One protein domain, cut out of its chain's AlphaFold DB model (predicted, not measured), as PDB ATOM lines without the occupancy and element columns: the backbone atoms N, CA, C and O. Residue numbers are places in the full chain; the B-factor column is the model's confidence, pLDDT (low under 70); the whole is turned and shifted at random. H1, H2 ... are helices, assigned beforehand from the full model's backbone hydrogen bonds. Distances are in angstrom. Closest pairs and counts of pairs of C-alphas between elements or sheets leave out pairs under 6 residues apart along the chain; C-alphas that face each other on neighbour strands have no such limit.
ATOM      1  N   VAL A 162     191.309 185.653 197.000       86.19
ATOM      2  CA  VAL A 162     190.192 186.215 197.772       86.19
ATOM      3  C   VAL A 162     190.583 187.546 198.415       86.19
ATOM      4  O   VAL A 162     189.834 188.517 198.330       86.19
ATOM      5  N   THR A 163     191.768 187.613 199.029       87.06
ATOM      6  CA  THR A 163     192.280 188.838 199.653       87.06
ATOM      7  C   THR A 163     192.406 189.955 198.625       87.06
ATOM      8  O   THR A 163     192.001 191.082 198.906       87.06
ATOM      9  N   LEU A 164     192.916 189.643 197.431       88.00
ATOM     10  CA  LEU A 164     193.018 190.599 196.333       88.00
ATOM     11  C   LEU A 164     191.634 191.125 195.930       88.00
ATOM     12  O   LEU A 164     191.414 192.331 195.981       88.00
ATOM     13  N   TYR A 165     190.676 190.242 195.630       86.94
ATOM     14  CA  TYR A 165     189.318 190.641 195.236       86.94
ATOM     15  C   TYR A 165     188.616 191.508 196.286       86.94
ATOM     16  O   TYR A 165     187.947 192.478 195.936       86.94
ATOM     17  N   MET A 166     188.793 191.205 197.576       87.44
ATOM     18  CA  MET A 166     188.213 192.013 198.651       87.44
ATOM     19  C   MET A 166     188.850 193.402 198.751       87.44
ATOM     20  O   MET A 166     188.142 194.374 199.007       87.44
ATOM     21  N   ASN A 167     190.164 193.522 198.535       86.31
ATOM     22  CA  ASN A 167     190.837 194.824 198.522       86.31
ATOM     23  C   ASN A 167     190.492 195.635 197.269       86.31
ATOM     24  O   ASN A 167     190.287 196.843 197.376       86.31
ATOM     25  N   LEU A 168     190.363 194.982 196.110       86.06
ATOM     26  CA  LEU A 168     189.861 195.614 194.888       86.06
ATOM     27  C   LEU A 168     188.450 196.152 195.107       86.06
ATOM     28  O   LEU A 168     188.193 197.321 194.830       86.06
ATOM     29  N   ASP A 169     187.557 195.356 195.698       85.25
ATOM     30  CA  ASP A 169     186.223 195.845 196.027       85.25
ATOM     31  C   ASP A 169     186.271 197.063 196.960       85.25
ATOM     32  O   ASP A 169     185.606 198.063 196.689       85.25
ATOM     33  N   LEU A 170     187.064 197.019 198.035       85.19
ATOM     34  CA  LEU A 170     187.189 198.155 198.952       85.19
ATOM     35  C   LEU A 170     187.722 199.402 198.240       85.19
ATOM     36  O   LEU A 170     187.263 200.513 198.514       85.19
ATOM     37  N   TYR A 171     188.672 199.236 197.323       83.00
ATOM     38  CA  TYR A 171     189.213 200.314 196.506       83.00
ATOM     39  C   TYR A 171     188.141 200.935 195.608       83.00
ATOM     40  O   TYR A 171     187.881 202.140 195.711       83.00
ATOM     41  N   PHE A 172     187.459 200.123 194.800       77.94
ATOM     42  CA  PHE A 172     186.448 200.596 193.859       77.94
ATOM     43  C   PHE A 172     185.201 201.132 194.561       77.94
ATOM     44  O   PHE A 172     184.660 202.166 194.170       77.94
ATOM     45  N   THR A 173     184.782 200.511 195.662       78.12
ATOM     46  CA  THR A 173     183.690 201.023 196.498       78.12
ATOM     47  C   THR A 173     184.026 202.409 197.038       78.12
ATOM     48  O   THR A 173     183.203 203.321 196.957       78.12
ATOM     49  N   ASN A 174     185.248 202.603 197.543       76.69
ATOM     50  CA  ASN A 174     185.668 203.875 198.120       76.69
ATOM     51  C   ASN A 174     185.897 204.980 197.083       76.69
ATOM     52  O   ASN A 174     185.551 206.124 197.373       76.69
ATOM     53  N   LYS A 175     186.491 204.672 195.926       70.75
ATOM     54  CA  LYS A 175     186.832 205.690 194.921       70.75
ATOM     55  C   LYS A 175     185.713 205.964 193.919       70.75
ATOM     56  O   LYS A 175     185.553 207.109 193.521       70.75
ATOM     57  N   LEU A 176     184.938 204.949 193.535       64.25
ATOM     58  CA  LEU A 176     184.000 205.045 192.411       64.25
ATOM     59  C   LEU A 176     182.549 205.042 192.882       64.25
ATOM     60  O   LEU A 176     181.766 205.935 192.564       64.25
ATOM     61  N   TYR A 177     182.190 204.079 193.728       64.19
ATOM     62  CA  TYR A 177     180.787 203.900 194.097       64.19
ATOM     63  C   TYR A 177     180.325 204.816 195.235       64.19
ATOM     64  O   TYR A 177     179.128 205.057 195.347       64.19
ATOM     65  N   LYS A 178     181.220 205.422 196.033       64.50
ATOM     66  CA  LYS A 178     180.823 206.399 197.072       64.50
ATOM     67  C   LYS A 178     180.069 207.619 196.525       64.50
ATOM     68  O   LYS A 178     179.218 208.147 197.239       64.50
ATOM     69  N   GLY A 179     180.385 208.066 195.305       55.88
ATOM     70  CA  GLY A 179     179.694 209.173 194.627       55.88
ATOM     71  C   GLY A 179     178.417 208.728 193.908       55.88
ATOM     72  O   GLY A 179     177.387 209.395 194.013       55.88
ATOM     73  N   SER A 180     178.453 207.560 193.258       55.03
ATOM     74  CA  SER A 180     177.320 206.997 192.509       55.03
ATOM     75  C   SER A 180     176.198 206.474 193.425       55.03
ATOM     76  O   SER A 180     175.023 206.737 193.186       55.03
ATOM     77  N   LEU A 181     176.540 205.884 194.581       56.00
ATOM     78  CA  LEU A 181     175.580 205.531 195.644       56.00
ATOM     79  C   LEU A 181     174.901 206.766 196.272       56.00
ATOM     80  O   LEU A 181     173.888 206.624 196.957       56.00
ATOM     81  N   LYS A 182     175.450 207.969 196.045       53.84
ATOM     82  CA  LYS A 182     174.886 209.265 196.458       53.84
ATOM     83  C   LYS A 182     174.219 210.040 195.309       53.84
ATOM     84  O   LYS A 182     173.723 211.134 195.557       53.84
ATOM     85  N   GLY A 183     174.175 209.491 194.089       48.41
ATOM     86  CA  GLY A 183     173.519 210.114 192.931       48.41
ATOM     87  C   GLY A 183     174.318 211.223 192.237       48.41
ATOM     88  O   GLY A 183     173.722 212.077 191.591       48.41
ATOM     89  N   THR A 184     175.647 211.238 192.379       42.00
ATOM     90  CA  THR A 184     176.536 212.163 191.649       42.00
ATOM     91  C   THR A 184     177.188 211.445 190.467       42.00
ATOM     92  O   THR A 184     177.916 210.471 190.665       42.00
ATOM     93  N   ASP A 185     176.913 211.931 189.254       44.81
ATOM     94  CA  ASP A 185     177.414 211.396 187.985       44.81
ATOM     95  C   ASP A 185     178.904 211.692 187.798       44.81
ATOM     96  O   ASP A 185     179.282 212.703 187.218       44.81
ATOM     97  N   THR A 186     179.754 210.781 188.260       42.38
ATOM     98  CA  THR A 186     181.105 210.558 187.728       42.38
ATOM     99  C   THR A 186     181.545 209.162 188.169       42.38
ATOM    100  O   THR A 186     181.513 208.892 189.367       42.38
ATOM    101  N   VAL A 187     181.904 208.261 187.250       49.31
ATOM    102  CA  VAL A 187     183.294 207.873 186.919       49.31
ATOM    103  C   VAL A 187     183.266 206.744 185.862       49.31
ATOM    104  O   VAL A 187     182.523 205.778 185.997       49.31
ATOM    105  N   SER A 188     184.102 206.876 184.824       50.22
ATOM    106  CA  SER A 188     184.202 206.004 183.638       50.22
ATOM    107  C   SER A 188     185.329 204.956 183.702       50.22
ATOM    108  O   SER A 188     185.500 204.201 182.754       50.22
ATOM    109  N   GLU A 189     186.135 204.927 184.767       53.41
ATOM    110  CA  GLU A 189     187.401 204.172 184.771       53.41
ATOM    111  C   GLU A 189     187.248 202.706 185.225       53.41
ATOM    112  O   GLU A 189     187.928 201.865 184.665       53.41
ATOM    113  N   ALA A 190     186.276 202.389 186.102       53.28
ATOM    114  CA  ALA A 190     186.098 201.095 186.808       53.28
ATOM    115  C   ALA A 190     186.017 199.817 185.959       53.28
ATOM    116  O   ALA A 190     186.081 198.702 186.482       53.28
ATOM    117  N   LEU A 191     185.608 199.981 184.707       53.47
ATOM    118  CA  LEU A 191     185.117 198.894 183.875       53.47
ATOM    119  C   LEU A 191     186.262 198.251 183.095       53.47
ATOM    120  O   LEU A 191     186.255 197.032 182.938       53.47
ATOM    121  N   ASN A 192     187.304 199.007 182.746       64.38
ATOM    122  CA  ASN A 192     188.505 198.433 182.137       64.38
ATOM    123  C   ASN A 192     189.157 197.401 183.072       64.38
ATOM    124  O   ASN A 192     189.655 196.374 182.619       64.38
ATOM    125  N   GLU A 193     189.098 197.593 184.393       71.56
ATOM    126  CA  GLU A 193     189.669 196.623 185.330       71.56
ATOM    127  C   GLU A 193     188.815 195.356 185.491       71.56
ATOM    128  O   GLU A 193     189.346 194.309 185.868       71.56
ATOM    129  N   VAL A 194     187.513 195.397 185.173       73.38
ATOM    130  CA  VAL A 194     186.663 194.190 185.144       73.38
ATOM    131  C   VAL A 194     187.058 193.281 183.980       73.38
ATOM    132  O   VAL A 194     187.084 192.064 184.154       73.38
ATOM    133  N   GLU A 195     187.422 193.850 182.829       76.94
ATOM    134  CA  GLU A 195     187.945 193.096 181.682       76.94
ATOM    135  C   GLU A 195     189.258 192.386 182.044       76.94
ATOM    136  O   GLU A 195     189.414 191.190 181.819       76.94
ATOM    137  N   MET A 196     190.156 193.076 182.749       77.00
ATOM    138  CA  MET A 196     191.411 192.477 183.220       77.00
ATOM    139  C   MET A 196     191.185 191.319 184.199       77.00
ATOM    140  O   MET A 196     191.881 190.302 184.155       77.00
ATOM    141  N   VAL A 197     190.204 191.461 185.094       79.44
ATOM    142  CA  VAL A 197     189.784 190.379 185.992       79.44
ATOM    143  C   VAL A 197     189.176 189.218 185.205       79.44
ATOM    144  O   VAL A 197     189.439 188.065 185.539       79.44
ATOM    145  N   TYR A 198     188.392 189.501 184.165       80.88
ATOM    146  CA  TYR A 198     187.812 188.492 183.283       80.88
ATOM    147  C   TYR A 198     188.895 187.689 182.544       80.88
ATOM    148  O   TYR A 198     188.867 186.457 182.559       80.88
ATOM    149  N   ASP A 199     189.907 188.355 181.991       81.38
ATOM    150  CA  ASP A 199     191.038 187.691 181.333       81.38
ATOM    151  C   ASP A 199     191.844 186.827 182.311       81.38
ATOM    152  O   ASP A 199     192.220 185.689 182.010       81.38
ATOM    153  N   ALA A 200     192.061 187.321 183.532       78.00
ATOM    154  CA  ALA A 200     192.701 186.537 184.584       78.00
ATOM    155  C   ALA A 200     191.839 185.342 185.024       78.00
ATOM    156  O   ALA A 200     192.377 184.266 185.297       78.00
ATOM    157  N   ALA A 201     190.515 185.495 185.067       77.81
ATOM    158  CA  ALA A 201     189.576 184.420 185.375       77.81
ATOM    159  C   ALA A 201     189.631 183.302 184.323       77.81
ATOM    160  O   ALA A 201     189.644 182.124 184.682       77.81
ATOM    161  N   MET A 202     189.730 183.675 183.043       77.81
ATOM    162  CA  MET A 202     189.928 182.750 181.924       77.81
ATOM    163  C   MET A 202     191.246 181.978 182.039       77.81
ATOM    164  O   MET A 202     191.281 180.772 181.790       77.81
ATOM    165  N   ALA A 203     192.329 182.652 182.434       81.25
ATOM    166  CA  ALA A 203     193.642 182.027 182.577       81.25
ATOM    167  C   ALA A 203     193.763 181.149 183.839       81.25
ATOM    168  O   ALA A 203     194.462 180.132 183.823       81.25
ATOM    169  N   TYR A 204     193.093 181.522 184.936       80.88
ATOM    170  CA  TYR A 204     193.288 180.928 186.265       80.88
ATOM    171  C   TYR A 204     191.956 180.519 186.930       80.88
ATOM    172  O   TYR A 204     191.530 181.139 187.914       80.88
ATOM    173  N   PRO A 205     191.326 179.411 186.489       77.12
ATOM    174  CA  PRO A 205     189.986 179.006 186.939       77.12
ATOM    175  C   PRO A 205     189.909 178.630 188.430       77.12
ATOM    176  O   PRO A 205     188.835 178.671 189.040       77.12
ATOM    177  N   LYS A 206     191.040 178.270 189.056       80.94
ATOM    178  CA  LYS A 206     191.105 177.984 190.500       80.94
ATOM    179  C   LYS A 206     190.781 179.231 191.332       80.94
ATOM    180  O   LYS A 206     190.019 179.131 192.289       80.94
ATOM    181  N   SER A 207     191.285 180.397 190.922       80.44
ATOM    182  CA  SER A 207     191.100 181.656 191.653       80.44
ATOM    183  C   SER A 207     189.620 182.024 191.817       80.44
ATOM    184  O   SER A 207     189.208 182.492 192.879       80.44
ATOM    185  N   ILE A 208     188.814 181.741 190.791       80.25
ATOM    186  CA  ILE A 208     187.374 182.001 190.767       80.25
ATOM    187  C   ILE A 208     186.617 181.017 191.641       80.25
ATOM    188  O   ILE A 208     185.721 181.415 192.382       80.25
ATOM    189  N   ARG A 209     186.987 179.736 191.607       83.25
ATOM    190  CA  ARG A 209     186.384 178.738 192.496       83.25
ATOM    191  C   ARG A 209     186.635 179.086 193.964       83.25
ATOM    192  O   ARG A 209     185.723 178.976 194.784       83.25
ATOM    193  N   ASP A 210     187.839 179.545 194.285       84.00
ATOM    194  CA  ASP A 210     188.201 179.983 195.633       84.00
ATOM    195  C   ASP A 210     187.414 181.247 196.034       84.00
ATOM    196  O   ASP A 210     186.896 181.318 197.148       84.00
ATOM    197  N   LEU A 211     187.203 182.192 195.107       83.25
ATOM    198  CA  LEU A 211     186.335 183.355 195.327       83.25
ATOM    199  C   LEU A 211     184.874 182.956 195.585       83.25
ATOM    200  O   LEU A 211     184.296 183.369 196.589       83.25
ATOM    201  N   VAL A 212     184.269 182.144 194.713       82.88
ATOM    202  CA  VAL A 212     182.864 181.720 194.843       82.88
ATOM    203  C   VAL A 212     182.660 180.879 196.101       82.88
ATOM    204  O   VAL A 212     181.678 181.073 196.814       82.88
ATOM    205  N   SER A 213     183.590 179.977 196.426       85.75
ATOM    206  CA  SER A 213     183.516 179.184 197.659       85.75
ATOM    207  C   SER A 213     183.645 180.053 198.911       85.75
ATOM    208  O   SER A 213     182.868 179.879 199.849       85.75
ATOM    209  N   PHE A 214     184.541 181.043 198.912       85.12
ATOM    210  CA  PHE A 214     184.646 182.020 199.993       85.12
ATOM    211  C   PHE A 214     183.356 182.828 200.157       85.12
ATOM    212  O   PHE A 214     182.812 182.897 201.258       85.12
ATOM    213  N   LEU A 215     182.819 183.383 199.066       82.44
ATOM    214  CA  LEU A 215     181.571 184.147 199.091       82.44
ATOM    215  C   LEU A 215     180.382 183.286 199.539       82.44
ATOM    216  O   LEU A 215     179.539 183.750 200.303       82.44
ATOM    217  N   ARG A 216     180.336 182.014 199.134       81.62
ATOM    218  CA  ARG A 216     179.316 181.059 199.583       81.62
ATOM    219  C   ARG A 216     179.418 180.762 201.076       81.62
ATOM    220  O   ARG A 216     178.385 180.621 201.722       81.62
ATOM    221  N   ASN A 217     180.630 180.688 201.627       79.50
ATOM    222  CA  ASN A 217     180.851 180.487 203.062       79.50
ATOM    223  C   ASN A 217     180.438 181.708 203.893       79.50
ATOM    224  O   ASN A 217     180.083 181.566 205.063       79.50
ATOM    225  N   LEU A 218     180.385 182.895 203.284       69.50
ATOM    226  CA  LEU A 218     179.826 184.106 203.883       69.50
ATOM    227  C   LEU A 218     178.297 184.127 203.809       69.50
ATOM    228  O   LEU A 218     177.682 185.142 203.485       69.50
ATOM    229  N   VAL A 219     177.685 182.995 204.173       57.03
ATOM    230  CA  VAL A 219     176.240 182.758 204.138       57.03
ATOM    231  C   VAL A 219     175.477 183.927 204.760       57.03
ATOM    232  O   VAL A 219     174.399 184.236 204.282       57.03
ATOM    233  N   CYS A 220     176.005 184.612 205.774       60.56
ATOM    234  CA  CYS A 220     175.310 185.675 206.504       60.56
ATOM    235  C   CYS A 220     175.485 187.105 205.956       60.56
ATOM    236  O   CYS A 220     174.989 188.025 206.595       60.56
ATOM    237  N   ALA A 221     176.176 187.320 204.830       69.44
ATOM    238  CA  ALA A 221     176.463 188.669 204.329       69.44
ATOM    239  C   ALA A 221     176.217 188.808 202.813       69.44
ATOM    240  O   ALA A 221     177.167 189.012 202.049       69.44
ATOM    241  N   PRO A 222     174.954 188.734 202.346       73.94
ATOM    242  CA  PRO A 222     174.647 188.940 200.930       73.94
ATOM    243  C   PRO A 222     175.035 190.345 200.445       73.94
ATOM    244  O   PRO A 222     175.383 190.515 199.278       73.94
ATOM    245  N   GLU A 223     175.075 191.324 201.355       78.19
ATOM    246  CA  GLU A 223     175.555 192.689 201.106       78.19
ATOM    247  C   GLU A 223     176.894 192.718 200.362       78.19
ATOM    248  O   GLU A 223     177.073 193.502 199.431       78.19
ATOM    249  N   LEU A 224     177.807 191.813 200.726       79.50
ATOM    250  CA  LEU A 224     179.151 191.731 200.170       79.50
ATOM    251  C   LEU A 224     179.148 191.440 198.664       79.50
ATOM    252  O   LEU A 224     179.964 191.997 197.927       79.50
ATOM    253  N   VAL A 225     178.229 190.571 198.235       82.19
ATOM    254  CA  VAL A 225     178.041 190.143 196.841       82.19
ATOM    255  C   VAL A 225     177.274 191.199 196.055       82.19
ATOM    256  O   VAL A 225     177.535 191.398 194.875       82.19
ATOM    257  N   THR A 226     176.354 191.910 196.713       79.75
ATOM    258  CA  THR A 226     175.587 193.001 196.093       79.75
ATOM    259  C   THR A 226     176.388 194.287 195.892       79.75
ATOM    260  O   THR A 226     175.852 195.265 195.377       79.75
ATOM    261  N   ARG A 227     177.666 194.329 196.279       83.19
ATOM    262  CA  ARG A 227     178.522 195.474 195.962       83.19
ATOM    263  C   ARG A 227     178.747 195.543 194.447       83.19
ATOM    264  O   ARG A 227     179.048 194.508 193.851       83.19
ATOM    265  N   PRO A 228     178.631 196.729 193.815       83.44
ATOM    266  CA  PRO A 228     178.656 196.843 192.357       83.44
ATOM    267  C   PRO A 228     179.870 196.190 191.688       83.44
ATOM    268  O   PRO A 228     179.704 195.516 190.679       83.44
ATOM    269  N   PHE A 229     181.066 196.320 192.271       84.25
ATOM    270  CA  PHE A 229     182.281 195.718 191.716       84.25
ATOM    271  C   PHE A 229     182.235 194.184 191.727       84.25
ATOM    272  O   PHE A 229     182.359 193.563 190.674       84.25
ATOM    273  N   ILE A 230     182.014 193.564 192.893       85.94
ATOM    274  CA  ILE A 230     181.922 192.096 192.999       85.94
ATOM    275  C   ILE A 230     180.785 191.561 192.128       85.94
ATOM    276  O   ILE A 230     180.954 190.548 191.453       85.94
ATOM    277  N   PHE A 231     179.649 192.258 192.095       87.12
ATOM    278  CA  PHE A 231     178.520 191.869 191.264       87.12
ATOM    279  C   PHE A 231     178.873 191.917 189.769       87.12
ATOM    280  O   PHE A 231     178.621 190.944 189.063       87.12
ATOM    281  N   ALA A 232     179.527 192.984 189.293       86.38
ATOM    282  CA  ALA A 232     179.989 193.103 187.907       86.38
ATOM    283  C   ALA A 232     181.003 192.015 187.527       86.38
ATOM    284  O   ALA A 232     180.883 191.417 186.461       86.38
ATOM    285  N   VAL A 233     181.958 191.717 188.411       87.12
ATOM    286  CA  VAL A 233     182.948 190.648 188.205       87.12
ATOM    287  C   VAL A 233     182.267 189.286 188.078       87.12
ATOM    288  O   VAL A 233     182.554 188.543 187.144       87.12
ATOM    289  N   LEU A 234     181.322 188.960 188.964       88.19
ATOM    290  CA  LEU A 234     180.572 187.702 188.882       88.19
ATOM    291  C   LEU A 234     179.726 187.623 187.605       88.19
ATOM    292  O   LEU A 234     179.660 186.566 186.984       88.19
ATOM    293  N   LEU A 235     179.116 188.730 187.180       88.69
ATOM    294  CA  LEU A 235     178.378 188.794 185.918       88.69
ATOM    295  C   LEU A 235     179.297 188.577 184.713       88.69
ATOM    296  O   LEU A 235     178.965 187.770 183.851       88.69
ATOM    297  N   ALA A 236     180.465 189.221 184.669       88.06
ATOM    298  CA  ALA A 236     181.441 188.994 183.608       88.06
ATOM    299  C   ALA A 236     181.897 187.528 183.580       88.06
ATOM    300  O   ALA A 236     181.868 186.892 182.539       88.06
ATOM    301  N   ILE A 237     182.239 186.946 184.730       87.56
ATOM    302  CA  ILE A 237     182.677 185.545 184.818       87.56
ATOM    303  C   ILE A 237     181.554 184.570 184.435       87.56
ATOM    304  O   ILE A 237     181.834 183.486 183.927       87.56
ATOM    305  N   SER A 238     180.286 184.937 184.642       88.88
ATOM    306  CA  SER A 238     179.149 184.086 184.273       88.88
ATOM    307  C   SER A 238     179.041 183.819 182.769       88.88
ATOM    308  O   SER A 238     178.370 182.866 182.386       88.88
ATOM    309  N   THR A 239     179.710 184.601 181.913       86.31
ATOM    310  CA  THR A 239     179.758 184.335 180.463       86.31
ATOM    311  C   THR A 239     180.775 183.255 180.084       86.31
ATOM    312  O   THR A 239     180.753 182.755 178.960       86.31
ATOM    313  N   ILE A 240     181.648 182.852 181.013       86.56
ATOM    314  CA  ILE A 240     182.639 181.796 180.801       86.56
ATOM    315  C   ILE A 240     181.964 180.436 180.994       86.56
ATOM    316  O   ILE A 240     181.645 180.060 182.120       86.56
ATOM    317  N   HIS A 241     181.840 179.643 179.927       83.06
ATOM    318  CA  HIS A 241     181.127 178.353 179.941       83.06
ATOM    319  C   HIS A 241     181.522 177.389 181.074       83.06
ATOM    320  O   HIS A 241     180.675 176.684 181.608       83.06
ATOM    321  N   PHE A 242     182.796 177.342 181.476       82.00
ATOM    322  CA  PHE A 242     183.237 176.454 182.562       82.00
ATOM    323  C   PHE A 242     182.768 176.906 183.961       82.00
ATOM    324  O   PHE A 242     182.693 176.096 184.887       82.00
ATOM    325  N   HIS A 243     182.468 178.195 184.131       82.50
ATOM    326  CA  HIS A 243     182.037 178.795 185.398       82.50
ATOM    327  C   HIS A 243     180.563 179.221 185.403       82.50
ATOM    328  O   HIS A 243     180.032 179.491 186.480       82.50
ATOM    329  N   GLU A 244     179.918 179.245 184.235       85.62
ATOM    330  CA  GLU A 244     178.553 179.719 184.000       85.62
ATOM    331  C   GLU A 244     177.560 179.147 185.017       85.62
ATOM    332  O   GLU A 244     177.024 179.913 185.817       85.62
ATOM    333  N   ASP A 245     177.388 177.823 185.073       86.50
ATOM    334  CA  ASP A 245     176.418 177.177 185.970       86.50
ATOM    335  C   ASP A 245     176.691 177.500 187.447       86.50
ATOM    336  O   ASP A 245     175.799 177.915 188.188       86.50
ATOM    337  N   MET A 246     177.954 177.381 187.871       88.31
ATOM    338  CA  MET A 246     178.366 177.619 189.259       88.31
ATOM    339  C   MET A 246     178.049 179.050 189.706       88.31
ATOM    340  O   MET A 246     177.536 179.264 190.807       88.31
ATOM    341  N   VAL A 247     178.395 180.032 188.873       87.69
ATOM    342  CA  VAL A 247     178.243 181.453 189.200       87.69
ATOM    343  C   VAL A 247     176.786 181.883 189.066       87.69
ATOM    344  O   VAL A 247     176.290 182.602 189.931       87.69
ATOM    345  N   CYS A 248     176.075 181.401 188.046       87.19
ATOM    346  CA  CYS A 248     174.654 181.673 187.848       87.19
ATOM    347  C   CYS A 248     173.806 181.146 189.009       87.19
ATOM    348  O   CYS A 248     172.990 181.892 189.559       87.19
ATOM    349  N   ASP A 249     174.037 179.905 189.442       87.12
ATOM    350  CA  ASP A 249     173.344 179.333 190.598       87.12
ATOM    351  C   ASP A 249     173.681 180.095 191.882       87.12
ATOM    352  O   ASP A 249     172.793 180.400 192.685       87.12
ATOM    353  N   PHE A 250     174.950 180.471 192.067       87.69
ATOM    354  CA  PHE A 250     175.377 181.272 193.212       87.69
ATOM    355  C   PHE A 250     174.698 182.653 193.251       87.69
ATOM    356  O   PHE A 250     174.161 183.050 194.293       87.69
ATOM    357  N   LEU A 251     174.669 183.373 192.125       88.88
ATOM    358  CA  LEU A 251     174.007 184.676 192.002       88.88
ATOM    359  C   LEU A 251     172.503 184.554 192.253       88.88
ATOM    360  O   LEU A 251     171.948 185.319 193.045       88.88
ATOM    361  N   LYS A 252     171.852 183.549 191.657       87.75
ATOM    362  CA  LYS A 252     170.433 183.246 191.875       87.75
ATOM    363  C   LYS A 252     170.132 183.019 193.355       87.75
ATOM    364  O   LYS A 252     169.233 183.659 193.900       87.75
ATOM    365  N   HIS A 253     170.888 182.152 194.027       85.50
ATOM    366  CA  HIS A 253     170.701 181.882 195.455       85.50
ATOM    367  C   HIS A 253     170.933 183.118 196.327       85.50
ATOM    368  O   HIS A 253     170.184 183.346 197.278       85.50
ATOM    369  N   THR A 254     171.929 183.935 195.987       85.50
ATOM    370  CA  THR A 254     172.227 185.169 196.719       85.50
ATOM    371  C   THR A 254     171.094 186.182 196.584       85.50
ATOM    372  O   THR A 254     170.633 186.718 197.588       85.50
ATOM    373  N   ILE A 255     170.575 186.390 195.372       87.00
ATOM    374  CA  ILE A 255     169.449 187.301 195.118       87.00
ATOM    375  C   ILE A 255     168.195 186.836 195.864       87.00
ATOM    376  O   ILE A 255     167.563 187.638 196.552       87.00
ATOM    377  N   LEU A 256     167.862 185.541 195.794       84.62
ATOM    378  CA  LEU A 256     166.745 184.961 196.549       84.62
ATOM    379  C   LEU A 256     166.876 185.247 198.049       84.62
ATOM    380  O   LEU A 256     165.905 185.631 198.704       84.62
ATOM    381  N   LYS A 257     168.091 185.117 198.586       83.94
ATOM    382  CA  LYS A 257     168.377 185.424 199.983       83.94
ATOM    383  C   LYS A 257     168.217 186.912 200.307       83.94
ATOM    384  O   LYS A 257     167.593 187.216 201.320       83.94
ATOM    385  N   CYS A 258     168.695 187.822 199.454       84.19
ATOM    386  CA  CYS A 258     168.492 189.267 199.629       84.19
ATOM    387  C   CYS A 258     167.004 189.616 199.758       84.19
ATOM    388  O   CYS A 258     166.615 190.384 200.637       84.19
ATOM    389  N   PHE A 259     166.161 189.034 198.900       82.75
ATOM    390  CA  PHE A 259     164.717 189.257 198.958       82.75
ATOM    391  C   PHE A 259     164.099 188.707 200.247       82.75
ATOM    392  O   PHE A 259     163.321 189.409 200.891       82.75
ATOM    393  N   LEU A 260     164.480 187.496 200.663       83.06
ATOM    394  CA  LEU A 260     164.016 186.901 201.921       83.06
ATOM    395  C   LEU A 260     164.420 187.727 203.149       83.06
ATOM    396  O   LEU A 260     163.626 187.883 204.079       83.06
ATOM    397  N   GLU A 261     165.643 188.253 203.178       81.75
ATOM    398  CA  GLU A 261     166.112 189.119 204.263       81.75
ATOM    399  C   GLU A 261     165.352 190.445 204.297       81.75
ATOM    400  O   GLU A 261     164.932 190.876 205.371       81.75
ATOM    401  N   GLU A 262     165.081 191.049 203.139       81.69
ATOM    402  CA  GLU A 262     164.291 192.277 203.058       81.69
ATOM    403  C   GLU A 262     162.835 192.065 203.508       81.69
ATOM    404  O   GLU A 262     162.269 192.922 204.192       81.69
ATOM    405  N   GLU A 263     162.217 190.921 203.194       82.12
ATOM    406  CA  GLU A 263     160.879 190.578 203.700       82.12
ATOM    407  C   GLU A 263     160.871 190.404 205.225       82.12
ATOM    408  O   GLU A 263     160.024 190.987 205.909       82.12
ATOM    409  N   LYS A 264     161.859 189.696 205.785       83.44
ATOM    410  CA  LYS A 264     162.013 189.547 207.243       83.44
ATOM    411  C   LYS A 264     162.258 190.888 207.933       83.44
ATOM    412  O   LYS A 264     161.673 191.161 208.983       83.44
ATOM    413  N   ARG A 265     163.071 191.756 207.328       81.50
ATOM    414  CA  ARG A 265     163.341 193.113 207.821       81.50
ATOM    415  C   ARG A 265     162.075 193.973 207.815       81.50
ATOM    416  O   ARG A 265     161.824 194.711 208.763       81.50
ATOM    417  N   LYS A 266     161.217 193.855 206.798       82.94
ATOM    418  CA  LYS A 266     159.899 194.521 206.779       82.94
ATOM    419  C   LYS A 266     158.948 193.967 207.845       82.94
ATOM    420  O   LYS A 266     158.189 194.737 208.430       82.94
ATOM    421  N   ALA A 267     159.032 192.678 208.158       86.00
ATOM    422  CA  ALA A 267     158.191 192.049 209.174       86.00
ATOM    423  C   ALA A 267     158.591 192.389 210.627       86.00
ATOM    424  O   ALA A 267     157.734 192.371 211.504       86.00
ATOM    425  N   SER A 268     159.859 192.727 210.903       87.00
ATOM    426  CA  SER A 268     160.358 192.937 212.274       87.00
ATOM    427  C   SER A 268     161.007 194.304 212.482       87.00
ATOM    428  O   SER A 268     161.964 194.663 211.801       87.00
ATOM    429  N   GLN A 269     160.527 195.044 213.487       83.50
ATOM    430  CA  GLN A 269     161.141 196.305 213.919       83.50
ATOM    431  C   GLN A 269     162.551 196.087 214.480       83.50
ATOM    432  O   GLN A 269     163.462 196.822 214.126       83.50
ATOM    433  N   TRP A 270     162.767 195.015 215.248       88.19
ATOM    434  CA  TRP A 270     164.090 194.683 215.784       88.19
ATOM    435  C   TRP A 270     165.127 194.471 214.671       88.19
ATOM    436  O   TRP A 270     166.253 194.944 214.786       88.19
ATOM    437  N   LEU A 271     164.745 193.820 213.562       80.88
ATOM    438  CA  LEU A 271     165.640 193.651 212.410       80.88
ATOM    439  C   LEU A 271     165.933 194.982 211.709       80.88
ATOM    440  O   LEU A 271     167.038 195.161 211.209       80.88
ATOM    441  N   ARG A 272     164.978 195.920 211.675       82.56
ATOM    442  CA  ARG A 272     165.212 197.265 211.119       82.56
ATOM    443  C   ARG A 272     166.194 198.081 211.946       82.56
ATOM    444  O   ARG A 272     166.945 198.851 211.360       82.56
ATOM    445  N   ASP A 273     166.175 197.904 213.262       82.50
ATOM    446  CA  ASP A 273     167.000 198.690 214.179       82.50
ATOM    447  C   ASP A 273     168.423 198.111 214.319       82.50
ATOM    448  O   ASP A 273     169.361 198.857 214.584       82.50
ATOM    449  N   ASN A 274     168.605 196.798 214.103       78.19
ATOM    450  CA  ASN A 274     169.897 196.115 214.277       78.19
ATOM    451  C   ASN A 274     170.640 195.784 212.973       78.19
ATOM    452  O   ASN A 274     171.846 195.550 213.019       78.19
ATOM    453  N   ILE A 275     169.962 195.737 211.821       72.19
ATOM    454  CA  ILE A 275     170.594 195.443 210.527       72.19
ATOM    455  C   ILE A 275     170.554 196.699 209.660       72.19
ATOM    456  O   ILE A 275     169.484 197.235 209.359       72.19
ATOM    457  N   THR A 276     171.731 197.161 209.233       66.69
ATOM    458  CA  THR A 276     171.861 198.249 208.263       66.69
ATOM    459  C   THR A 276     171.116 197.906 206.979       66.69
ATOM    460  O   THR A 276     171.153 196.778 206.500       66.69
ATOM    461  N   LYS A 277     170.401 198.879 206.407       65.50
ATOM    462  CA  LYS A 277     169.682 198.665 205.147       65.50
ATOM    463  C   LYS A 277     170.684 198.254 204.063       65.50
ATOM    464  O   LYS A 277     171.556 199.047 203.710       65.50
ATOM    465  N   THR A 278     170.520 197.047 203.530       61.78
ATOM    466  CA  THR A 278     171.303 196.547 202.400       61.78
ATOM    467  C   THR A 278     171.099 197.451 201.179       61.78
ATOM    468  O   THR A 278     170.012 198.007 200.964       61.78
ATOM    469  N   THR A 279     172.146 197.645 200.374       64.38
ATOM    470  CA  THR A 279     172.025 198.363 199.097       64.38
ATOM    471  C   THR A 279     171.006 197.633 198.228       64.38
ATOM    472  O   THR A 279     171.121 196.431 197.999       64.38
ATOM    473  N   SER A 280     169.983 198.336 197.740       72.69
ATOM    474  CA  SER A 280     168.957 197.695 196.917       72.69
ATOM    475  C   SER A 280     169.558 197.200 195.604       72.69
ATOM    476  O   SER A 280     170.179 197.983 194.883       72.69
ATOM    477  N   LEU A 281     169.301 195.934 195.269       80.81
ATOM    478  CA  LEU A 281     169.741 195.297 194.022       80.81
ATOM    479  C   LEU A 281     169.371 196.112 192.775       80.81
ATOM    480  O   LEU A 281     170.166 196.199 191.851       80.81
ATOM    481  N   GLU A 282     168.208 196.764 192.772       79.88
ATOM    482  CA  GLU A 282     167.783 197.648 191.679       79.88
ATOM    483  C   GLU A 282     168.727 198.841 191.485       79.88
ATOM    484  O   GLU A 282     169.057 199.179 190.354       79.88
ATOM    485  N   LEU A 283     169.210 199.452 192.575       79.38
ATOM    486  CA  LEU A 283     170.200 200.529 192.491       79.38
ATOM    487  C   LEU A 283     171.531 200.006 191.967       79.38
ATOM    488  O   LEU A 283     172.137 200.659 191.132       79.38
ATOM    489  N   VAL A 284     171.969 198.825 192.407       80.75
ATOM    490  CA  VAL A 284     173.214 198.208 191.922       80.75
ATOM    491  C   VAL A 284     173.120 197.935 190.423       80.75
ATOM    492  O   VAL A 284     174.006 198.329 189.674       80.75
ATOM    493  N   VAL A 285     172.016 197.330 189.980       81.06
ATOM    494  CA  VAL A 285     171.717 197.102 188.561       81.06
ATOM    495  C   VAL A 285     171.719 198.420 187.793       81.06
ATOM    496  O   VAL A 285     172.366 198.510 186.757       81.06
ATOM    497  N   ASN A 286     171.055 199.459 188.304       78.88
ATOM    498  CA  ASN A 286     171.024 200.763 187.644       78.88
ATOM    499  C   ASN A 286     172.415 201.398 187.559       78.88
ATOM    500  O   ASN A 286     172.754 201.914 186.503       78.88
ATOM    501  N   ILE A 287     173.227 201.314 188.616       77.12
ATOM    502  CA  ILE A 287     174.613 201.800 188.629       77.12
ATOM    503  C   ILE A 287     175.434 201.079 187.559       77.12
ATOM    504  O   ILE A 287     176.126 201.729 186.781       77.12
ATOM    505  N   LEU A 288     175.332 199.748 187.473       77.44
ATOM    506  CA  LEU A 288     176.047 198.982 186.450       77.44
ATOM    507  C   LEU A 288     175.604 199.364 185.038       77.44
ATOM    508  O   LEU A 288     176.450 199.543 184.171       77.44
ATOM    509  N   ILE A 289     174.300 199.548 184.830       75.06
ATOM    510  CA  ILE A 289     173.723 199.925 183.534       75.06
ATOM    511  C   ILE A 289     174.103 201.361 183.139       75.06
ATOM    512  O   ILE A 289     174.395 201.620 181.972       75.06
ATOM    513  N   GLN A 290     174.117 202.293 184.095       70.44
ATOM    514  CA  GLN A 290     174.481 203.696 183.882       70.44
ATOM    515  C   GLN A 290     175.978 203.886 183.628       70.44
ATOM    516  O   GLN A 290     176.350 204.768 182.858       70.44
ATOM    517  N   ASN A 291     176.832 203.040 184.206       65.50
ATOM    518  CA  ASN A 291     178.287 203.161 184.100       65.50
ATOM    519  C   ASN A 291     178.871 202.756 182.727       65.50
ATOM    520  O   ASN A 291     180.041 202.436 182.653       65.50
ATOM    521  N   ARG A 292     178.120 202.843 181.622       59.03
ATOM    522  CA  ARG A 292     178.532 202.421 180.263       59.03
ATOM    523  C   ARG A 292     178.893 200.936 180.167       59.03
ATOM    524  O   ARG A 292     180.025 200.539 179.927       59.03
ATOM    525  N   VAL A 293     177.849 200.111 180.204       53.19
ATOM    526  CA  VAL A 293     177.879 198.706 179.748       53.19
ATOM    527  C   VAL A 293     178.358 198.565 178.284       53.19
ATOM    528  O   VAL A 293     178.801 197.489 177.900       53.19
ATOM    529  N   GLN A 294     178.339 199.648 177.492       49.88
ATOM    530  CA  GLN A 294     178.745 199.670 176.078       49.88
ATOM    531  C   GLN A 294     180.193 199.226 175.831       49.88
ATOM    532  O   GLN A 294     180.462 198.614 174.802       49.88
ATOM    533  N   ASP A 295     181.106 199.489 176.768       60.03
ATOM    534  CA  ASP A 295     182.517 199.123 176.596       60.03
ATOM    535  C   ASP A 295     182.801 197.690 177.095       60.03
ATOM    536  O   ASP A 295     183.795 197.083 176.715       60.03
ATOM    537  N   ASN A 296     181.890 197.101 177.887       69.56
ATOM    538  CA  ASN A 296     182.070 195.796 178.528       69.56
ATOM    539  C   ASN A 296     180.973 194.798 178.167       69.56
ATOM    540  O   ASN A 296     180.065 194.469 178.942       69.56
ATOM    541  N   VAL A 297     181.145 194.225 176.982       79.06
ATOM    542  CA  VAL A 297     180.266 193.218 176.384       79.06
ATOM    543  C   VAL A 297     180.035 192.004 177.306       79.06
ATOM    544  O   VAL A 297     178.947 191.428 177.310       79.06
ATOM    545  N   GLN A 298     181.015 191.626 178.137       83.25
ATOM    546  CA  GLN A 298     180.885 190.481 179.052       83.25
ATOM    547  C   GLN A 298     179.876 190.736 180.175       83.25
ATOM    548  O   GLN A 298     178.994 189.915 180.422       83.25
ATOM    549  N   VAL A 299     179.954 191.897 180.833       84.25
ATOM    550  CA  VAL A 299     179.009 192.261 181.901       84.25
ATOM    551  C   VAL A 299     177.599 192.368 181.328       84.25
ATOM    552  O   VAL A 299     176.654 191.877 181.944       84.25
ATOM    553  N   LEU A 300     177.458 192.923 180.118       84.44
ATOM    554  CA  LEU A 300     176.188 192.990 179.399       84.44
ATOM    555  C   LEU A 300     175.544 191.608 179.257       84.44
ATOM    556  O   LEU A 300     174.398 191.409 179.673       84.44
ATOM    557  N   TYR A 301     176.270 190.645 178.680       85.25
ATOM    558  CA  TYR A 301     175.738 189.300 178.468       85.25
ATOM    559  C   TYR A 301     175.472 188.571 179.784       85.25
ATOM    560  O   TYR A 301     174.444 187.898 179.896       85.25
ATOM    561  N   GLY A 302     176.321 188.756 180.797       86.69
ATOM    562  CA  GLY A 302     176.087 188.235 182.142       86.69
ATOM    563  C   GLY A 302     174.792 188.769 182.759       86.69
ATOM    564  O   GLY A 302     173.981 187.999 183.275       86.69
ATOM    565  N   MET A 303     174.534 190.077 182.645       88.06
ATOM    566  CA  MET A 303     173.291 190.696 183.124       88.06
ATOM    567  C   MET A 303     172.072 190.200 182.353       88.06
ATOM    568  O   MET A 303     171.038 189.911 182.958       88.06
ATOM    569  N   LEU A 304     172.190 190.066 181.032       89.00
ATOM    570  CA  LEU A 304     171.128 189.522 180.197       89.00
ATOM    571  C   LEU A 304     170.786 188.085 180.618       89.00
ATOM    572  O   LEU A 304     169.616 187.766 180.834       89.00
ATOM    573  N   ASN A 305     171.799 187.232 180.782       89.25
ATOM    574  CA  ASN A 305     171.629 185.855 181.236       89.25
ATOM    575  C   ASN A 305     170.989 185.795 182.621       89.25
ATOM    576  O   ASN A 305     170.004 185.074 182.790       89.25
ATOM    577  N   LEU A 306     171.462 186.606 183.570       89.81
ATOM    578  CA  LEU A 306     170.862 186.707 184.898       89.81
ATOM    579  C   LEU A 306     169.388 187.134 184.832       89.81
ATOM    580  O   LEU A 306     168.552 186.543 185.513       89.81
ATOM    581  N   GLY A 307     169.048 188.117 183.993       88.81
ATOM    582  CA  GLY A 307     167.669 188.568 183.797       88.81
ATOM    583  C   GLY A 307     166.739 187.427 183.371       88.81
ATOM    584  O   GLY A 307     165.677 187.243 183.965       88.81
ATOM    585  N   PHE A 308     167.170 186.603 182.413       87.56
ATOM    586  CA  PHE A 308     166.420 185.412 181.998       87.56
ATOM    587  C   PHE A 308     166.385 184.317 183.066       87.56
ATOM    588  O   PHE A 308     165.331 183.720 183.270       87.56
ATOM    589  N   ILE A 309     167.482 184.086 183.795       88.25
ATOM    590  CA  ILE A 309     167.516 183.124 184.910       88.25
ATOM    591  C   ILE A 309     166.489 183.495 185.983       88.25
ATOM    592  O   ILE A 309     165.834 182.607 186.521       88.25
ATOM    593  N   LEU A 310     166.328 184.789 186.283       86.56
ATOM    594  CA  LEU A 310     165.333 185.277 187.241       86.56
ATOM    595  C   LEU A 310     163.895 185.108 186.729       86.56
ATOM    596  O   LEU A 310     163.013 184.762 187.512       86.56
ATOM    597  N   LEU A 311     163.657 185.311 185.428       85.12
ATOM    598  CA  LEU A 311     162.350 185.080 184.796       85.12
ATOM    599  C   LEU A 311     161.974 183.589 184.744       85.12
ATOM    600  O   LEU A 311     160.803 183.243 184.891       85.12
ATOM    601  N   ASP A 312     162.958 182.705 184.589       84.88
ATOM    602  CA  ASP A 312     162.767 181.251 184.534       84.88
ATOM    603  C   ASP A 312     162.444 180.619 185.906       84.88
ATOM    604  O   ASP A 312     162.160 179.422 185.989       84.88
ATOM    605  N   ILE A 313     162.475 181.383 187.008       81.44
ATOM    606  CA  ILE A 313     162.166 180.860 188.346       81.44
ATOM    607  C   ILE A 313     160.665 180.548 188.447       81.44
ATOM    608  O   ILE A 313     159.844 181.443 188.629       81.44
ATOM    609  N   THR A 314     160.332 179.257 188.363       68.56
ATOM    610  CA  THR A 314     158.979 178.686 188.524       68.56
ATOM    611  C   THR A 314     158.589 178.487 189.988       68.56
ATOM    612  O   THR A 314     157.458 178.755 190.383       68.56
ATOM    613  N   SER A 315     159.542 178.018 190.793       62.84
ATOM    614  CA  SER A 315     159.355 177.632 192.188       62.84
ATOM    615  C   SER A 315     160.445 178.292 193.018       62.84
ATOM    616  O   SER A 315     161.628 178.010 192.832       62.84
ATOM    617  N   THR A 316     160.071 179.186 193.930       58.81
ATOM    618  CA  THR A 316     161.025 179.817 194.848       58.81
ATOM    619  C   THR A 316     161.354 178.857 195.992       58.81
ATOM    620  O   THR A 316     160.471 178.579 196.810       58.81
ATOM    621  N   PRO A 317     162.592 178.348 196.117       52.38
ATOM    622  CA  PRO A 317     162.985 177.630 197.319       52.38
ATOM    623  C   PRO A 317     162.997 178.613 198.500       52.38
ATOM    624  O   PRO A 317     163.676 179.636 198.449       52.38
ATOM    625  N   GLY A 318     162.242 178.311 199.562       52.31
ATOM    626  CA  GLY A 318     162.317 179.059 200.825       52.31
ATOM    627  C   GLY A 318     161.163 180.008 201.161       52.31
ATOM    628  O   GLY A 318     161.391 180.939 201.926       52.31
ATOM    629  N   ASN A 319     159.933 179.757 200.690       55.31
ATOM    630  CA  ASN A 319     158.730 180.444 201.198       55.31
ATOM    631  C   ASN A 319     158.705 181.970 200.929       55.31
ATOM    632  O   ASN A 319     158.195 182.741 201.742       55.31
ATOM    633  N   ILE A 320     159.274 182.419 199.801       61.38
ATOM    634  CA  ILE A 320     159.098 183.804 199.336       61.38
ATOM    635  C   ILE A 320     157.605 184.011 199.079       61.38
ATOM    636  O   ILE A 320     156.997 183.237 198.342       61.38
ATOM    637  N   SER A 321     157.018 185.033 199.704       60.75
ATOM    638  CA  SER A 321     155.562 185.247 199.645       60.75
ATOM    639  C   SER A 321     155.082 185.679 198.256       60.75
ATOM    640  O   SER A 321     153.926 185.453 197.915       60.75
ATOM    641  N   ASP A 322     155.964 186.288 197.455       68.31
ATOM    642  CA  ASP A 322     155.651 186.748 196.103       68.31
ATOM    643  C   ASP A 322     156.847 186.570 195.138       68.31
ATOM    644  O   ASP A 322     157.805 187.353 195.192       68.31
ATOM    645  N   PRO A 323     156.820 185.569 194.233       73.50
ATOM    646  CA  PRO A 323     157.843 185.404 193.200       73.50
ATOM    647  C   PRO A 323     157.846 186.559 192.181       73.50
ATOM    648  O   PRO A 323     158.847 186.759 191.489       73.50
ATOM    649  N   GLY A 324     156.783 187.374 192.132       78.88
ATOM    650  CA  GLY A 324     156.640 188.511 191.225       78.88
ATOM    651  C   GLY A 324     157.760 189.543 191.332       78.88
ATOM    652  O   GLY A 324     158.145 190.122 190.320       78.88
ATOM    653  N   LYS A 325     158.363 189.715 192.517       80.56
ATOM    654  CA  LYS A 325     159.503 190.631 192.722       80.56
ATOM    655  C   LYS A 325     160.777 190.188 191.997       80.56
ATOM    656  O   LYS A 325     161.578 191.016 191.566       80.56
ATOM    657  N   LEU A 326     160.987 188.878 191.861       83.12
ATOM    658  CA  LEU A 326     162.131 188.333 191.122       83.12
ATOM    659  C   LEU A 326     161.924 188.530 189.623       83.12
ATOM    660  O   LEU A 326     162.839 188.957 188.920       83.12
ATOM    661  N   TRP A 327     160.701 188.281 189.150       86.25
ATOM    662  CA  TRP A 327     160.329 188.490 187.755       86.25
ATOM    663  C   TRP A 327     160.354 189.969 187.368       86.25
ATOM    664  O   TRP A 327     160.783 190.300 186.263       86.25
ATOM    665  N   SER A 328     159.958 190.869 188.275       85.88
ATOM    666  CA  SER A 328     160.053 192.312 188.050       85.88
ATOM    667  C   SER A 328     161.505 192.773 187.983       85.88
ATOM    668  O   SER A 328     161.827 193.566 187.106       85.88
ATOM    669  N   LEU A 329     162.398 192.244 188.832       86.25
ATOM    670  CA  LEU A 329     163.833 192.533 188.750       86.25
ATOM    671  C   LEU A 329     164.434 192.013 187.436       86.25
ATOM    672  O   LEU A 329     165.148 192.750 186.761       86.25
ATOM    673  N   GLY A 330     164.115 190.775 187.044       87.19
ATOM    674  CA  GLY A 330     164.560 190.198 185.773       87.19
ATOM    675  C   GLY A 330     164.079 191.007 184.566       87.19
ATOM    676  O   GLY A 330     164.876 191.360 183.698       87.19
ATOM    677  N   SER A 331     162.799 191.392 184.559       86.81
ATOM    678  CA  SER A 331     162.223 192.269 183.530       86.81
ATOM    679  C   SER A 331     162.885 193.646 183.533       86.81
ATOM    680  O   SER A 331     163.227 194.161 182.473       86.81
ATOM    681  N   HIS A 332     163.126 194.235 184.708       88.12
ATOM    682  CA  HIS A 332     163.795 195.529 184.849       88.12
ATOM    683  C   HIS A 332     165.218 195.502 184.289       88.12
ATOM    684  O   HIS A 332     165.590 196.427 183.571       88.12
ATOM    685  N   ILE A 333     165.988 194.438 184.550       87.06
ATOM    686  CA  ILE A 333     167.330 194.249 183.976       87.06
ATOM    687  C   ILE A 333     167.245 194.224 182.446       87.06
ATOM    688  O   ILE A 333     167.914 195.016 181.788       87.06
ATOM    689  N   VAL A 334     166.385 193.373 181.874       88.00
ATOM    690  CA  VAL A 334     166.239 193.234 180.412       88.00
ATOM    691  C   VAL A 334     165.801 194.552 179.763       88.00
ATOM    692  O   VAL A 334     166.423 195.003 178.803       88.00
ATOM    693  N   LEU A 335     164.770 195.205 180.308       86.75
ATOM    694  CA  LEU A 335     164.253 196.483 179.806       86.75
ATOM    695  C   LEU A 335     165.309 197.586 179.866       86.75
ATOM    696  O   LEU A 335     165.448 198.373 178.929       86.75
ATOM    697  N   SER A 336     166.045 197.652 180.973       83.19
ATOM    698  CA  SER A 336     167.053 198.685 181.190       83.19
ATOM    699  C   SER A 336     168.261 198.496 180.271       83.19
ATOM    700  O   SER A 336     168.774 199.488 179.760       83.19
ATOM    701  N   LEU A 337     168.664 197.251 179.986       84.62
ATOM    702  CA  LEU A 337     169.723 196.948 179.017       84.62
ATOM    703  C   LEU A 337     169.318 197.331 177.591       84.62
ATOM    704  O   LEU A 337     170.043 198.065 176.929       84.62
ATOM    705  N   VAL A 338     168.130 196.911 177.144       84.94
ATOM    706  CA  VAL A 338     167.608 197.234 175.802       84.94
ATOM    707  C   VAL A 338     167.476 198.745 175.594       84.94
ATOM    708  O   VAL A 338     167.682 199.247 174.491       84.94
ATOM    709  N   ARG A 339     167.135 199.489 176.652       83.69
ATOM    710  CA  ARG A 339     167.031 200.949 176.598       83.69
ATOM    711  C   ARG A 339     168.386 201.636 176.398       83.69
ATOM    712  O   ARG A 339     168.414 202.690 175.768       83.69
ATOM    713  N   GLN A 340     169.466 201.089 176.956       79.00
ATOM    714  CA  GLN A 340     170.815 201.644 176.796       79.00
ATOM    715  C   GLN A 340     171.479 201.188 175.495       79.00
ATOM    716  O   GLN A 340     172.172 201.973 174.848       79.00
ATOM    717  N   GLU A 341     171.264 199.932 175.105       78.75
ATOM    718  CA  GLU A 341     171.873 199.345 173.921       78.75
ATOM    719  C   GLU A 341     170.835 198.583 173.088       78.75
ATOM    720  O   GLU A 341     170.466 197.441 173.377       78.75
TER     721      GLU A 341
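AT A GLANCE: This is residues 162 to 341 of the 434 residues of the protein "Hypothetical protein" of Timema cristinae (UniProt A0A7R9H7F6). A cluster of helices is built round the short helix H5, which lies in the middle with H1, H2, H8, H9 and the first part of the long H6 packed on it at varied angles. H6 runs out from this core and turns a corner into the small H7, while H9 and H10 fold back on each other as a hairpin and H8 lies side by side with H10. The printed part has 180 residues with ten named helices, H1 to H10 in order, and no named strand; the class is all helix. The whole is compact, with a radius of gyration of the C-alphas of 15.8 A, and rounded, spanning 43 by 36 by 35 A.

IN THESE COORDINATES: H1, residues 162 to 180, begins at C-alpha 162 at (190.192, 186.215, 197.772), is 25.0 A long and has a kink of 44 degrees near residue 174. H2 is residues 192 to 203, 17.2 A long, and H3 is residues 205 to 217, 18.6 A long. H4 is residues 222 to 225, and H5 is residues 228 to 237, 14.2 A long. H6, the longest, is residues 244 to 267; it runs 34.6 A from C-alpha 244 at (178.553, 179.719, 184.000) to C-alpha 267 at (158.191, 192.049, 209.174). H7 is residues 269 to 274, and H8 is residues 281 to 290, 14.0 A long. H9 is residues 297 to 311, 21.4 A long. H10, residues 324 to 340, is 24.1 A long and ends at C-alpha 340 at (170.815, 201.644, 176.796).

HOW THE PARTS SIT: H5 and H6 are the hubs, touching five other helices each. H1 touches H5 at a steep tilt of 55 degrees, opposite ways, closest at the C-alphas of Asp 169 and Phe 229, 5.8 A. H2 touches H5 the same way at a steep tilt of 40 degrees, with Val 194 and Val 233 closest, their C-alphas 6.0 A apart. H9 is about perpendicular to H5, at 89 degrees, and touches it; the closest C-alphas, of Ala 236 and Val 299, are 4.4 A apart. H8 touches H5 at 75 degrees, about perpendicular, closest at the C-alphas of Pro 228 and Val 284, 5.6 A. H5 and H6 form a hairpin at a shallow tilt of 32 degrees, opposite ways; residues 244 to 251 of H6 touch H5, and the closest C-alphas, of Leu 234 and Val 247, are 6.7 A apart. H4 touches residues 254 to 258 of H6, with the C-alphas of Pro 222 and Thr 254 closest at 6.1 A. H3 and H6 only just touch, with 3 pairs of C-alphas within 8 A, the closest those of Val 212 and Val 247 at 7.3 A. H6 and H7 touch only at the corner, with the C-alphas of Arg 265 and Leu 271 closest at 5.2 A. H9 and H10 form a hairpin at a shallow tilt of 30 degrees, opposite ways, and the closest C-alphas, of Gly 307 and Gly 330, are 4.0 A apart. H8 touches H10 the same way at a shallow tilt of 7 degrees, closest at the C-alphas of Ile 289 and Leu 337, 6.7 A. In H2, H3 and H5 to H10 every O i to N i+4 pair is within hydrogen-bond range; in H1 12 of 15 are, and H4 is too short for such a pair.

THE WHOLE: The two C-alphas farthest apart, of Ala 203 and Gln 269, are 47.4 A apart. The printed part has no cut. The links from H1 to H2 and from H9 to H10 are long, with 11 and 12 residues. The mean pLDDT of the printed part is 77.5, and 40 residues are under 70, namely 176 to 192, 218 to 221, 276 to 279, 291 to 296 and 314 to 322.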